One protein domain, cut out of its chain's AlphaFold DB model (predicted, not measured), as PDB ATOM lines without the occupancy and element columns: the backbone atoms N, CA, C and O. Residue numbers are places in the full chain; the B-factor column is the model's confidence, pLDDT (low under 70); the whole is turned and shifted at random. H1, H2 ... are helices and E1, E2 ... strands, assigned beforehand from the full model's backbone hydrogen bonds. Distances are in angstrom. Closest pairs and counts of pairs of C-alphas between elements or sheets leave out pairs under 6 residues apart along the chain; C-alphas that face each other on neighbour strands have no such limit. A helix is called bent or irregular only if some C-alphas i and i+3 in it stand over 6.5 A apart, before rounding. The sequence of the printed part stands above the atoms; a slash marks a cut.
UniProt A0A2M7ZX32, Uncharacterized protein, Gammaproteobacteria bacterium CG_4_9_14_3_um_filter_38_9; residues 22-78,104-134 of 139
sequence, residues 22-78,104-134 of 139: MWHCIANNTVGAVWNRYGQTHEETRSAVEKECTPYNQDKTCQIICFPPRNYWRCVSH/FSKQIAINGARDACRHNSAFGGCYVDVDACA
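Overview. This is residues 22 to 78 and 104 to 134 of the 139 residues of an uncharacterized protein of Gammaproteobacteria bacterium CG_4_9_14_3_um_filter_38_9 (UniProt A0A2M7ZX32). A small sheet of three strands, E2, E1 and E3, forms the core between two helices, with H1 over one face and H2 over the other. A short strand pair, E4 and E5, lies beyond the end of E3. The printed part has 88 residues, with two named helices and five named strands that follow along the chain as E1, E2, H1, E3, E4, H2, E5, and its class is mixed, helices and strands; the larger sheet, E2 - E1 - E3, is antiparallel, the smaller, E4 and E5, parallel. The whole is compact, with a radius of gyration of the C-alphas of 12.9 A, and spans 38 by 29 by 18 A.

Along the chain. E1, residues 23 to 28, begins at C-alpha 23 (-21.098, 5.314, 38.962) and is 17.0 A long; E2, residues 34 to 39, is 16.9 A. H1, residues 42 to 56, is 21.9 A and only just irregular: C-alphas 52 and 55 are 6.8 A apart. E3 is residues 63 to 67 and E4 residues 71 to 73. H2, residues 104 to 123, is 29.5 A and irregular: C-alphas 119 and 122 are 7.0 A apart. E5, residues 127 to 129, ends at C-alpha 129 (-13.182, -5.165, 46.783).

Arrangement. E1 and E2 form an antiparallel hairpin, N 25 to O 37 at 3.0 A. E1 and E3 are antiparallel, N 26 to O 65 at 2.8 A. H1 and H2 are on opposite faces of this sheet, at heights of 7.4 A and 8.8 A over it, both along the strands. The closest C-alphas of E1 and H1 are Cys 25 and Arg 46, 5.8 A; of E1 and H2, His 24 and Ala 116, 5.9 A. E4 and E5 are parallel, N 72 to O 127 at 2.9 A. O i to N i+4 pairs within hydrogen-bond range number 9 of 11 in H1 and 14 of 16 in H2.

Size, cuts and confidence. Residues 79 to 103 are not printed; C-alphas 78 and 104 are 14.5 A apart. Of the links printed whole, none is long. Confidence is under 70 at residues 32, 70 to 78, 104 to 110 and 124 to 134.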
ATOM      1  N   MET A  22     -22.037   7.926  43.042       85.12
ATOM      2  CA  MET A  22     -22.275   7.779  41.604       85.12
ATOM      3  C   MET A  22     -21.376   6.716  40.971       85.12
ATOM      4  O   MET A  22     -20.249   6.477  41.419       85.12
ATOM      5  N   TRP A  23     -21.885   6.108  39.899       86.12
ATOM      6  CA  TRP A  23     -21.098   5.314  38.962       86.12
ATOM      7  C   TRP A  23     -20.105   6.211  38.243       86.12
ATOM      8  O   TRP A  23     -20.372   7.389  38.019       86.12
ATOM      9  N   HIS A  24     -18.982   5.635  37.835       83.31
ATOM     10  CA  HIS A  24     -18.029   6.305  36.966       83.31
ATOM     11  C   HIS A  24     -17.672   5.395  35.809       83.31
ATOM     12  O   HIS A  24     -17.229   4.277  36.039       83.31
ATOM     13  N   CYS A  25     -17.844   5.854  34.579       83.19
ATOM     14  CA  CYS A  25     -17.406   5.111  33.406       83.19
ATOM     15  C   CYS A  25     -16.340   5.898  32.663       83.19
ATOM     16  O   CYS A  25     -16.392   7.126  32.605       83.19
ATOM     17  N   ILE A  26     -15.401   5.167  32.074       83.00
ATOM     18  CA  ILE A  26     -14.347   5.685  31.219       83.00
ATOM     19  C   ILE A  26     -14.360   4.928  29.903       83.00
ATOM     20  O   ILE A  26     -14.384   3.700  29.917       83.00
ATOM     21  N   ALA A  27     -14.289   5.647  28.789       81.69
ATOM     22  CA  ALA A  27     -13.982   5.083  27.487       81.69
ATOM     23  C   ALA A  27     -12.631   5.560  26.986       81.69
ATOM     24  O   ALA A  27     -12.221   6.690  27.254       81.69
ATOM     25  N   ASN A  28     -11.980   4.716  26.195       79.69
ATOM     26  CA  ASN A  28     -10.826   5.093  25.403       79.69
ATOM     27  C   ASN A  28     -10.940   4.593  23.960       79.69
ATOM     28  O   ASN A  28     -11.530   3.545  23.686       79.69
ATOM     29  N   ASN A  29     -10.353   5.356  23.038       78.00
ATOM     30  CA  ASN A  29     -10.202   4.945  21.645       78.00
ATOM     31  C   ASN A  29      -8.815   4.325  21.407       78.00
ATOM     32  O   ASN A  29      -7.938   4.333  22.276       78.00
ATOM     33  N   THR A  30      -8.598   3.810  20.199       71.31
ATOM     34  CA  THR A  30      -7.328   3.185  19.786       71.31
ATOM     35  C   THR A  30      -6.130   4.141  19.786       71.31
ATOM     36  O   THR A  30      -4.991   3.691  19.865       71.31
ATOM     37  N   VAL A  31      -6.381   5.453  19.725       70.81
ATOM     38  CA  VAL A  31      -5.365   6.521  19.720       70.81
ATOM     39  C   VAL A  31      -5.000   6.965  21.146       70.81
ATOM     40  O   VAL A  31      -4.020   7.673  21.351       70.81
ATOM     41  N   GLY A  32      -5.762   6.521  22.149       67.00
ATOM     42  CA  GLY A  32      -5.528   6.813  23.557       67.00
ATOM     43  C   GLY A  32      -6.231   8.064  24.091       67.00
ATOM     44  O   GLY A  32      -5.933   8.496  25.201       67.00
ATOM     45  N   ALA A  33      -7.180   8.641  23.350       73.88
ATOM     46  CA  ALA A  33      -8.090   9.643  23.902       73.88
ATOM     47  C   ALA A  33      -9.005   9.001  24.955       73.88
ATOM     48  O   ALA A  33      -9.352   7.824  24.830       73.88
ATOM     49  N   VAL A  34      -9.372   9.764  25.989       78.25
ATOM     50  CA  VAL A  34     -10.108   9.270  27.161       78.25
ATOM     51  C   VAL A  34     -11.321  10.154  27.440       78.25
ATOM     52  O   VAL A  34     -11.180  11.367  27.588       78.25
ATOM     53  N   TRP A  35     -12.491   9.536  27.580       82.62
ATOM     54  CA  TRP A  35     -13.744  10.172  27.997       82.62
ATOM     55  C   TRP A  35     -14.192   9.575  29.313       82.62
ATOM     56  O   TRP A  35     -14.069   8.369  29.502       82.62
ATOM     57  N   ASN A  36     -14.732  10.387  30.216       85.19
ATOM     58  CA  ASN A  36     -15.264   9.888  31.474       85.19
ATOM     59  C   ASN A  36     -16.545  10.616  31.878       85.19
ATOM     60  O   ASN A  36     -16.707  11.803  31.598       85.19
ATOM     61  N   ARG A  37     -17.459   9.902  32.538       86.06
ATOM     62  CA  ARG A  37     -18.691  10.468  33.101       86.06
ATOM     63  C   ARG A  37     -19.002   9.862  34.457       86.06
ATOM     64  O   ARG A  37     -18.629   8.725  34.740       86.06
ATOM     65  N   TYR A  38     -19.744  10.631  35.245       84.81
ATOM     66  CA  TYR A  38     -20.423  10.164  36.445       84.81
ATOM     67  C   TYR A  38     -21.928  10.102  36.201       84.81
ATOM     68  O   TYR A  38     -22.455  10.936  35.464       84.81
ATOM     69  N   GLY A  39     -22.614   9.159  36.838       85.44
ATOM     70  CA  GLY A  39     -24.069   9.068  36.761       85.44
ATOM     71  C   GLY A  39     -24.674   8.180  37.839       85.44
ATOM     72  O   GLY A  39     -23.972   7.508  38.598       85.44
ATOM     73  N   GLN A  40     -26.002   8.208  37.935       85.31
ATOM     74  CA  GLN A  40     -26.732   7.517  39.001       85.31
ATOM     75  C   GLN A  40     -26.796   6.007  38.763       85.31
ATOM     76  O   GLN A  40     -26.765   5.219  39.709       85.31
ATOM     77  N   THR A  41     -26.846   5.588  37.497       88.00
ATOM     78  CA  THR A  41     -26.941   4.175  37.110       88.00
ATOM     79  C   THR A  41     -25.801   3.766  36.182       88.00
ATOM     80  O   THR A  41     -25.233   4.589  35.459       88.00
ATOM     81  N   HIS A  42     -25.470   2.472  36.185       86.31
ATOM     82  CA  HIS A  42     -24.455   1.911  35.295       86.31
ATOM     83  C   HIS A  42     -24.802   2.140  33.817       86.31
ATOM     84  O   HIS A  42     -23.957   2.601  33.053       86.31
ATOM     85  N   GLU A  43     -26.044   1.853  33.423       91.38
ATOM     86  CA  GLU A  43     -26.504   1.920  32.030       91.38
ATOM     87  C   GLU A  43     -26.481   3.347  31.480       91.38
ATOM     88  O   GLU A  43     -25.949   3.579  30.394       91.38
ATOM     89  N   GLU A  44     -26.987   4.313  32.249       90.25
ATOM     90  CA  GLU A  44     -26.971   5.729  31.876       90.25
ATOM     91  C   GLU A  44     -25.536   6.232  31.701       90.25
ATOM     92  O   GLU A  44     -25.192   6.806  30.666       90.25
ATOM     93  N   THR A  45     -24.680   5.964  32.692       87.62
ATOM     94  CA  THR A  45     -23.292   6.438  32.695       87.62
ATOM     95  C   THR A  45     -22.500   5.811  31.549       87.62
ATOM     96  O   THR A  45     -21.756   6.506  30.854       87.62
ATOM     97  N   ARG A  46     -22.690   4.508  31.305       89.62
ATOM     98  CA  ARG A  46     -22.052   3.788  30.199       89.62
ATOM     99  C   ARG A  46     -22.511   4.330  28.848       89.62
ATOM    100  O   ARG A  46     -21.665   4.638  28.014       89.62
ATOM    101  N   SER A  47     -23.821   4.488  28.650       90.75
ATOM    102  CA  SER A  47     -24.384   4.992  27.392       90.75
ATOM    103  C   SER A  47     -23.921   6.418  27.090       90.75
ATOM    104  O   SER A  47     -23.606   6.733  25.943       90.75
ATOM    105  N   ALA A  48     -23.836   7.281  28.107       88.12
ATOM    106  CA  ALA A  48     -23.350   8.649  27.945       88.12
ATOM    107  C   ALA A  48     -21.888   8.689  27.471       88.12
ATOM    108  O   ALA A  48     -21.566   9.402  26.523       88.12
ATOM    109  N   VAL A  49     -21.022   7.885  28.088       87.31
ATOM    110  CA  VAL A  49     -19.602   7.782  27.715       87.31
ATOM    111  C   VAL A  49     -19.424   7.162  26.327       87.31
ATOM    112  O   VAL A  49     -18.579   7.607  25.552       87.31
ATOM    113  N   GLU A  50     -20.228   6.155  25.986       88.25
ATOM    114  CA  GLU A  50     -20.194   5.511  24.672       88.25
ATOM    115  C   GLU A  50     -20.565   6.485  23.551       88.25
ATOM    116  O   GLU A  50     -19.829   6.601  22.573       88.25
ATOM    117  N   LYS A  51     -21.653   7.248  23.723       89.81
ATOM    118  CA  LYS A  51     -22.091   8.268  22.755       89.81
ATOM    119  C   LYS A  51     -21.019   9.319  22.479       89.81
ATOM    120  O   LYS A  51     -20.938   9.818  21.361       89.81
ATOM    121  N   GLU A  52     -20.212   9.656  23.480       86.00
ATOM    122  CA  GLU A  52     -19.115  10.608  23.321       86.00
ATOM    123  C   GLU A  52     -17.903  10.007  22.627       86.00
ATOM    124  O   GLU A  52     -17.247  10.708  21.868       86.00
ATOM    125  N   CYS A  53     -17.607   8.732  22.863       86.19
ATOM    126  CA  CYS A  53     -16.413   8.096  22.323       86.19
ATOM    127  C   CYS A  53     -16.590   7.597  20.879       86.19
ATOM    128  O   CYS A  53     -15.684   7.769  20.062       86.19
ATOM    129  N   THR A  54     -17.744   7.011  20.540       86.38
ATOM    130  CA  THR A  54     -17.993   6.358  19.238       86.38
ATOM    131  C   THR A  54     -17.653   7.231  18.018       86.38
ATOM    132  O   THR A  54     -16.921   6.740  17.149       86.38
ATOM    133  N   PRO A  55     -18.038   8.526  17.955       86.06
ATOM    134  CA  PRO A  55     -17.697   9.390  16.816       86.06
ATOM    135  C   PRO A  55     -16.184   9.570  16.606       86.06
ATOM    136  O   PRO A  55     -15.725   9.847  15.502       86.06
ATOM    137  N   TYR A  56     -15.388   9.389  17.664       82.00
ATOM    138  CA  TYR A  56     -13.931   9.539  17.659       82.00
ATOM    139  C   TYR A  56     -13.194   8.193  17.638       82.00
ATOM    140  O   TYR A  56     -11.969   8.148  17.793       82.00
ATOM    141  N   ASN A  57     -13.927   7.095  17.440       84.38
ATOM    142  CA  ASN A  57     -13.396   5.742  17.323       84.38
ATOM    143  C   ASN A  57     -13.770   5.093  15.980       84.38
ATOM    144  O   ASN A  57     -13.908   3.874  15.895       84.38
ATOM    145  N   GLN A  58     -13.927   5.900  14.921       82.81
ATOM    146  CA  GLN A  58     -14.325   5.430  13.582       82.81
ATOM    147  C   GLN A  58     -15.644   4.639  13.610       82.81
ATOM    148  O   GLN A  58     -15.752   3.602  12.955       82.81
ATOM    149  N   ASP A  59     -16.591   5.068  14.449       80.06
ATOM    150  CA  ASP A  59     -17.878   4.402  14.683       80.06
ATOM    151  C   ASP A  59     -17.773   2.949  15.190       80.06
ATOM    152  O   ASP A  59     -18.747   2.195  15.179       80.06
ATOM    153  N   LYS A  60     -16.595   2.536  15.680       80.06
ATOM    154  CA  LYS A  60     -16.389   1.239  16.334       80.06
ATOM    155  C   LYS A  60     -16.702   1.333  17.819       80.06
ATOM    156  O   LYS A  60     -16.471   2.365  18.454       80.06
ATOM    157  N   THR A  61     -17.125   0.210  18.397       79.88
ATOM    158  CA  THR A  61     -17.346   0.079  19.841       79.88
ATOM    159  C   THR A  61     -16.102   0.505  20.616       79.88
ATOM    160  O   THR A  61     -15.001   0.002  20.381       79.88
ATOM    161  N   CYS A  62     -16.277   1.451  21.536       80.06
ATOM    162  CA  CYS A  62     -15.205   1.891  22.413       80.06
ATOM    163  C   CYS A  62     -14.925   0.867  23.509       80.06
ATOM    164  O   CYS A  62     -15.821   0.161  23.975       80.06
ATOM    165  N   GLN A  63     -13.676   0.816  23.970       81.19
ATOM    166  CA  GLN A  63     -13.363   0.083  25.187       81.19
ATOM    167  C   GLN A  63     -13.857   0.920  26.370       81.19
ATOM    168  O   GLN A  63     -13.392   2.039  26.563       81.19
ATOM    169  N   ILE A  64     -14.825   0.396  27.130       82.81
ATOM    170  CA  ILE A  64     -15.458   1.106  28.250       82.81
ATOM    171  C   ILE A  64     -15.292   0.312  29.540       82.81
ATOM    172  O   ILE A  64     -15.691  -0.852  29.613       82.81
ATOM    173  N   ILE A  65     -14.768   0.973  30.567       81.25
ATOM    174  CA  ILE A  65     -14.580   0.449  31.918       81.25
ATOM    175  C   ILE A  65     -15.464   1.259  32.860       81.25
ATOM    176  O   ILE A  65     -15.418   2.486  32.838       81.25
ATOM    177  N   CYS A  66     -16.260   0.589  33.688       81.00
ATOM    178  CA  CYS A  66     -17.151   1.239  34.642       81.00
ATOM    179  C   CYS A  66     -16.850   0.791  36.069       81.00
ATOM    180  O   CYS A  66     -16.572  -0.380  36.319       81.00
ATOM    181  N   PHE A  67     -16.950   1.734  36.997       78.31
ATOM    182  CA  PHE A  67     -16.684   1.560  38.411       78.31
ATOM    183  C   PHE A  67     -17.975   1.774  39.202       78.31
ATOM    184  O   PHE A  67     -18.605   2.832  39.051       78.31
ATOM    185  N   PRO A  68     -18.373   0.794  40.029       78.44
ATOM    186  CA  PRO A  68     -19.550   0.926  40.866       78.44
ATOM    187  C   PRO A  68     -19.369   2.018  41.929       78.44
ATOM    188  O   PRO A  68     -18.248   2.310  42.352       78.44
ATOM    189  N   PRO A  69     -20.474   2.606  42.417       74.25
ATOM    190  CA  PRO A  69     -20.425   3.517  43.541       74.25
ATOM    191  C   PRO A  69     -19.877   2.776  44.764       74.25
ATOM    192  O   PRO A  69     -20.320   1.671  45.073       74.25
ATOM    193  N   ARG A  70     -18.930   3.397  45.471       68.06
ATOM    194  CA  ARG A  70     -18.322   2.909  46.726       68.06
ATOM    195  C   ARG A  70     -17.480   1.627  46.645       68.06
ATOM    196  O   ARG A  70     -16.719   1.403  47.577       68.06
ATOM    197  N   ASN A  71     -17.528   0.850  45.567       63.97
ATOM    198  CA  ASN A  71     -16.716  -0.359  45.408       63.97
ATOM    199  C   ASN A  71     -15.612  -0.124  44.373       63.97
ATOM    200  O   ASN A  71     -15.892   0.070  43.191       63.97
ATOM    201  N   TYR A  72     -14.350  -0.163  44.806       62.28
ATOM    202  CA  TYR A  72     -13.205  -0.077  43.899       62.28
ATOM    203  C   TYR A  72     -12.381  -1.348  43.871       62.28
ATOM    204  O   TYR A  72     -12.028  -1.931  44.895       62.28
ATOM    205  N   TRP A  73     -12.017  -1.705  42.643       52.78
ATOM    206  CA  TRP A  73     -11.114  -2.787  42.293       52.78
ATOM    207  C   TRP A  73      -9.682  -2.386  42.640       52.78
ATOM    208  O   TRP A  73      -8.930  -1.905  41.792       52.78
ATOM    209  N   ARG A  74      -9.278  -2.565  43.897       46.50
ATOM    210  CA  ARG A  74      -7.851  -2.641  44.207       46.50
ATOM    211  C   ARG A  74      -7.443  -4.091  44.013       46.50
ATOM    212  O   ARG A  74      -7.543  -4.908  44.919       46.50
ATOM    213  N   CYS A  75      -6.993  -4.408  42.807       45.19
ATOM    214  CA  CYS A  75      -6.298  -5.663  42.569       45.19
ATOM    215  C   CYS A  75      -5.037  -5.681  43.443       45.19
ATOM    216  O   CYS A  75      -4.061  -5.022  43.115       45.19
ATOM    217  N   VAL A  76      -5.021  -6.442  44.535       41.12
ATOM    218  CA  VAL A  76      -3.803  -6.603  45.356       41.12
ATOM    219  C   VAL A  76      -2.682  -7.277  44.545       41.12
ATOM    220  O   VAL A  76      -1.500  -7.051  44.779       41.12
ATOM    221  N   SER A  77      -3.035  -8.039  43.503       39.53
ATOM    222  CA  SER A  77      -2.095  -8.607  42.521       39.53
ATOM    223  C   SER A  77      -1.341  -7.552  41.703       39.53
ATOM    224  O   SER A  77      -0.348  -7.855  41.040       39.53
ATOM    225  N   HIS A  78      -1.808  -6.308  41.739       42.12
ATOM    226  CA  HIS A  78      -1.241  -5.165  41.052       42.12
ATOM    227  C   HIS A  78      -0.354  -4.301  41.970       42.12
ATOM    228  O   HIS A  78       0.377  -3.443  41.486       42.12
ATOM    229  N   PHE A 104      -1.076   1.389  28.888       63.81
ATOM    230  CA  PHE A 104      -1.932   2.573  28.831       63.81
ATOM    231  C   PHE A 104      -3.369   2.287  29.298       63.81
ATOM    232  O   PHE A 104      -3.918   3.033  30.105       63.81
ATOM    233  N   SER A 105      -3.955   1.155  28.893       62.25
ATOM    234  CA  SER A 105      -5.307   0.762  29.323       62.25
ATOM    235  C   SER A 105      -5.384   0.491  30.829       62.25
ATOM    236  O   SER A 105      -6.364   0.854  31.479       62.25
ATOM    237  N   LYS A 106      -4.318  -0.072  31.415       65.25
ATOM    238  CA  LYS A 106      -4.223  -0.288  32.867       65.25
ATOM    239  C   LYS A 106      -4.099   1.031  33.633       65.25
ATOM    240  O   LYS A 106      -4.744   1.193  34.664       65.25
ATOM    241  N   GLN A 107      -3.325   1.990  33.120       65.94
ATOM    242  CA  GLN A 107      -3.215   3.324  33.722       65.94
ATOM    243  C   GLN A 107      -4.559   4.067  33.713       65.94
ATOM    244  O   GLN A 107      -4.922   4.678  34.716       65.94
ATOM    245  N   ILE A 108      -5.323   3.969  32.619       65.19
ATOM    246  CA  ILE A 108      -6.668   4.551  32.525       65.19
ATOM    247  C   ILE A 108      -7.604   3.944  33.572       65.19
ATOM    248  O   ILE A 108      -8.260   4.682  34.304       65.19
ATOM    249  N   ALA A 109      -7.635   2.612  33.685       67.44
ATOM    250  CA  ALA A 109      -8.493   1.929  34.647       67.44
ATOM    251  C   ALA A 109      -8.183   2.346  36.098       67.44
ATOM    252  O   ALA A 109      -9.086   2.597  36.891       67.44
ATOM    253  N   ILE A 110      -6.904   2.475  36.447       67.25
ATOM    254  CA  ILE A 110      -6.486   2.855  37.802       67.25
ATOM    255  C   ILE A 110      -6.782   4.326  38.092       67.25
ATOM    256  O   ILE A 110      -7.273   4.653  39.173       67.25
ATOM    257  N   ASN A 111      -6.509   5.219  37.138       70.38
ATOM    258  CA  ASN A 111      -6.844   6.631  37.297       70.38
ATOM    259  C   ASN A 111      -8.357   6.814  37.449       70.38
ATOM    260  O   ASN A 111      -8.778   7.522  38.358       70.38
ATOM    261  N   GLY A 112      -9.161   6.085  36.672       70.44
ATOM    262  CA  GLY A 112     -10.612   6.065  36.844       70.44
ATOM    263  C   GLY A 112     -11.065   5.541  38.192       70.44
ATOM    264  O   GLY A 112     -11.937   6.136  38.824       70.44
ATOM    265  N   ALA A 113     -10.425   4.480  38.680       71.44
ATOM    266  CA  ALA A 113     -10.686   3.968  40.015       71.44
ATOM    267  C   ALA A 113     -10.405   5.031  41.094       71.44
ATOM    268  O   ALA A 113     -11.211   5.260  41.996       71.44
ATOM    269  N   ARG A 114      -9.280   5.741  40.981       73.94
ATOM    270  CA  ARG A 114      -8.903   6.806  41.917       73.94
ATOM    271  C   ARG A 114      -9.850   8.002  41.845       73.94
ATOM    272  O   ARG A 114     -10.263   8.505  42.887       73.94
ATOM    273  N   ASP A 115     -10.179   8.461  40.645       73.06
ATOM    274  CA  ASP A 115     -11.013   9.646  40.435       73.06
ATOM    275  C   ASP A 115     -12.423   9.415  40.956       73.06
ATOM    276  O   ASP A 115     -13.036  10.277  41.590       73.06
ATOM    277  N   ALA A 116     -12.931   8.212  40.755       73.19
ATOM    278  CA  ALA A 116     -14.257   7.874  41.195       73.19
ATOM    279  C   ALA A 116     -14.313   7.524  42.688       73.19
ATOM    280  O   ALA A 116     -15.295   7.853  43.359       73.19
ATOM    281  N   CYS A 117     -13.210   7.033  43.255       74.75
ATOM    282  CA  CYS A 117     -13.043   6.989  44.697       74.75
ATOM    283  C   CYS A 117     -13.042   8.399  45.316       74.75
ATOM    284  O   CYS A 117     -13.803   8.684  46.241       74.75
ATOM    285  N   ARG A 118     -12.243   9.319  44.769       75.69
ATOM    286  CA  ARG A 118     -12.197  10.715  45.222       75.69
ATOM    287  C   ARG A 118     -13.566  11.388  45.126       75.69
ATOM    288  O   ARG A 118     -13.920  12.153  46.013       75.69
ATOM    289  N   HIS A 119     -14.332  11.114  44.075       77.81
ATOM    290  CA  HIS A 119     -15.693  11.630  43.956       77.81
ATOM    291  C   HIS A 119     -16.600  11.099  45.074       77.81
ATOM    292  O   HIS A 119     -17.334  11.854  45.707       77.81
ATOM    293  N   ASN A 120     -16.518   9.797  45.350       75.38
ATOM    294  CA  ASN A 120     -17.383   9.131  46.316       75.38
ATOM    295  C   ASN A 120     -16.931   9.285  47.781       75.38
ATOM    296  O   ASN A 120     -17.668   8.900  48.690       75.38
ATOM    297  N   SER A 121     -15.760   9.881  48.042       74.88
ATOM    298  CA  SER A 121     -15.198   9.985  49.394       74.88
ATOM    299  C   SER A 121     -16.086  10.782  50.350       74.88
ATOM    300  O   SER A 121     -16.186  10.430  51.523       74.88
ATOM    301  N   ALA A 122     -16.786  11.802  49.845       73.19
ATOM    302  CA  ALA A 122     -17.744  12.594  50.616       73.19
ATOM    303  C   ALA A 122     -18.988  11.794  51.058       73.19
ATOM    304  O   ALA A 122     -19.716  12.234  51.944       73.19
ATOM    305  N   PHE A 123     -19.220  10.608  50.482       75.38
ATOM    306  CA  PHE A 123     -20.419   9.790  50.694       75.38
ATOM    307  C   PHE A 123     -20.140   8.480  51.445       75.38
ATOM    308  O   PHE A 123     -20.866   7.500  51.251       75.38
ATOM    309  N   GLY A 124     -19.109   8.449  52.295       65.69
ATOM    310  CA  GLY A 124     -18.760   7.277  53.110       65.69
ATOM    311  C   GLY A 124     -17.558   6.479  52.604       65.69
ATOM    312  O   GLY A 124     -17.413   5.314  52.972       65.69
ATOM    313  N   GLY A 125     -16.699   7.101  51.791       59.28
ATOM    314  CA  GLY A 125     -15.424   6.522  51.377       59.28
ATOM    315  C   GLY A 125     -15.520   5.483  50.258       59.28
ATOM    316  O   GLY A 125     -16.557   5.287  49.622       59.28
ATOM    317  N   CYS A 126     -14.383   4.839  50.015       65.00
ATOM    318  CA  CYS A 126     -14.191   3.829  48.982       65.00
ATOM    319  C   CYS A 126     -13.795   2.527  49.656       65.00
ATOM    320  O   CYS A 126     -12.805   2.493  50.389       65.00
ATOM    321  N   TYR A 127     -14.541   1.469  49.384       64.12
ATOM    322  CA  TYR A 127     -14.234   0.136  49.864       64.12
ATOM    323  C   TYR A 127     -13.420  -0.587  48.799       64.12
ATOM    324  O   TYR A 127     -13.706  -0.505  47.601       64.12
ATOM    325  N   VAL A 128     -12.366  -1.257  49.250       59.34
ATOM    326  CA  VAL A 128     -11.572  -2.143  48.408       59.34
ATOM    327  C   VAL A 128     -12.307  -3.470  48.314       59.34
ATOM    328  O   VAL A 128     -12.461  -4.158  49.319       59.34
ATOM    329  N   ASP A 129     -12.731  -3.818  47.105       58.41
ATOM    330  CA  ASP A 129     -13.182  -5.165  46.783       58.41
ATOM    331  C   ASP A 129     -11.973  -5.965  46.279       58.41
ATOM    332  O   ASP A 129     -11.399  -5.653  45.229       58.41
ATOM    333  N   VAL A 130     -11.548  -6.945  47.082       54.22
ATOM    334  CA  VAL A 130     -10.369  -7.784  46.815       54.22
ATOM    335  C   VAL A 130     -10.608  -8.804  45.699       54.22
ATOM    336  O   VAL A 130      -9.644  -9.223  45.056       54.22
ATOM    337  N   ASP A 131     -11.868  -9.153  45.430       55.03
ATOM    338  CA  ASP A 131     -12.254 -10.197  44.477       55.03
ATOM    339  C   ASP A 131     -12.656  -9.625  43.116       55.03
ATOM    340  O   ASP A 131     -12.568 -10.299  42.089       55.03
ATOM    341  N   ALA A 132     -13.042  -8.352  43.060       55.47
ATOM    342  CA  ALA A 132     -13.540  -7.733  41.837       55.47
ATOM    343  C   ALA A 132     -12.442  -7.283  40.848       55.47
ATOM    344  O   ALA A 132     -12.656  -6.416  40.004       55.47
ATOM    345  N   CYS A 133     -11.253  -7.886  40.906       53.59
ATOM    346  CA  CYS A 133     -10.141  -7.536  40.032       53.59
ATOM    347  C   CYS A 133     -10.493  -7.723  38.539       53.59
ATOM    348  O   CYS A 133     -10.721  -8.835  38.069       53.59
ATOM    349  N   ALA A 134     -10.455  -6.635  37.760       44.72
ATOM    350  CA  ALA A 134     -10.804  -6.592  36.328       44.72
ATOM    351  C   ALA A 134      -9.943  -7.472  35.401       44.72
ATOM    352  O   ALA A 134     -10.166  -7.504  34.193       44.72
TER     353      ALA A 134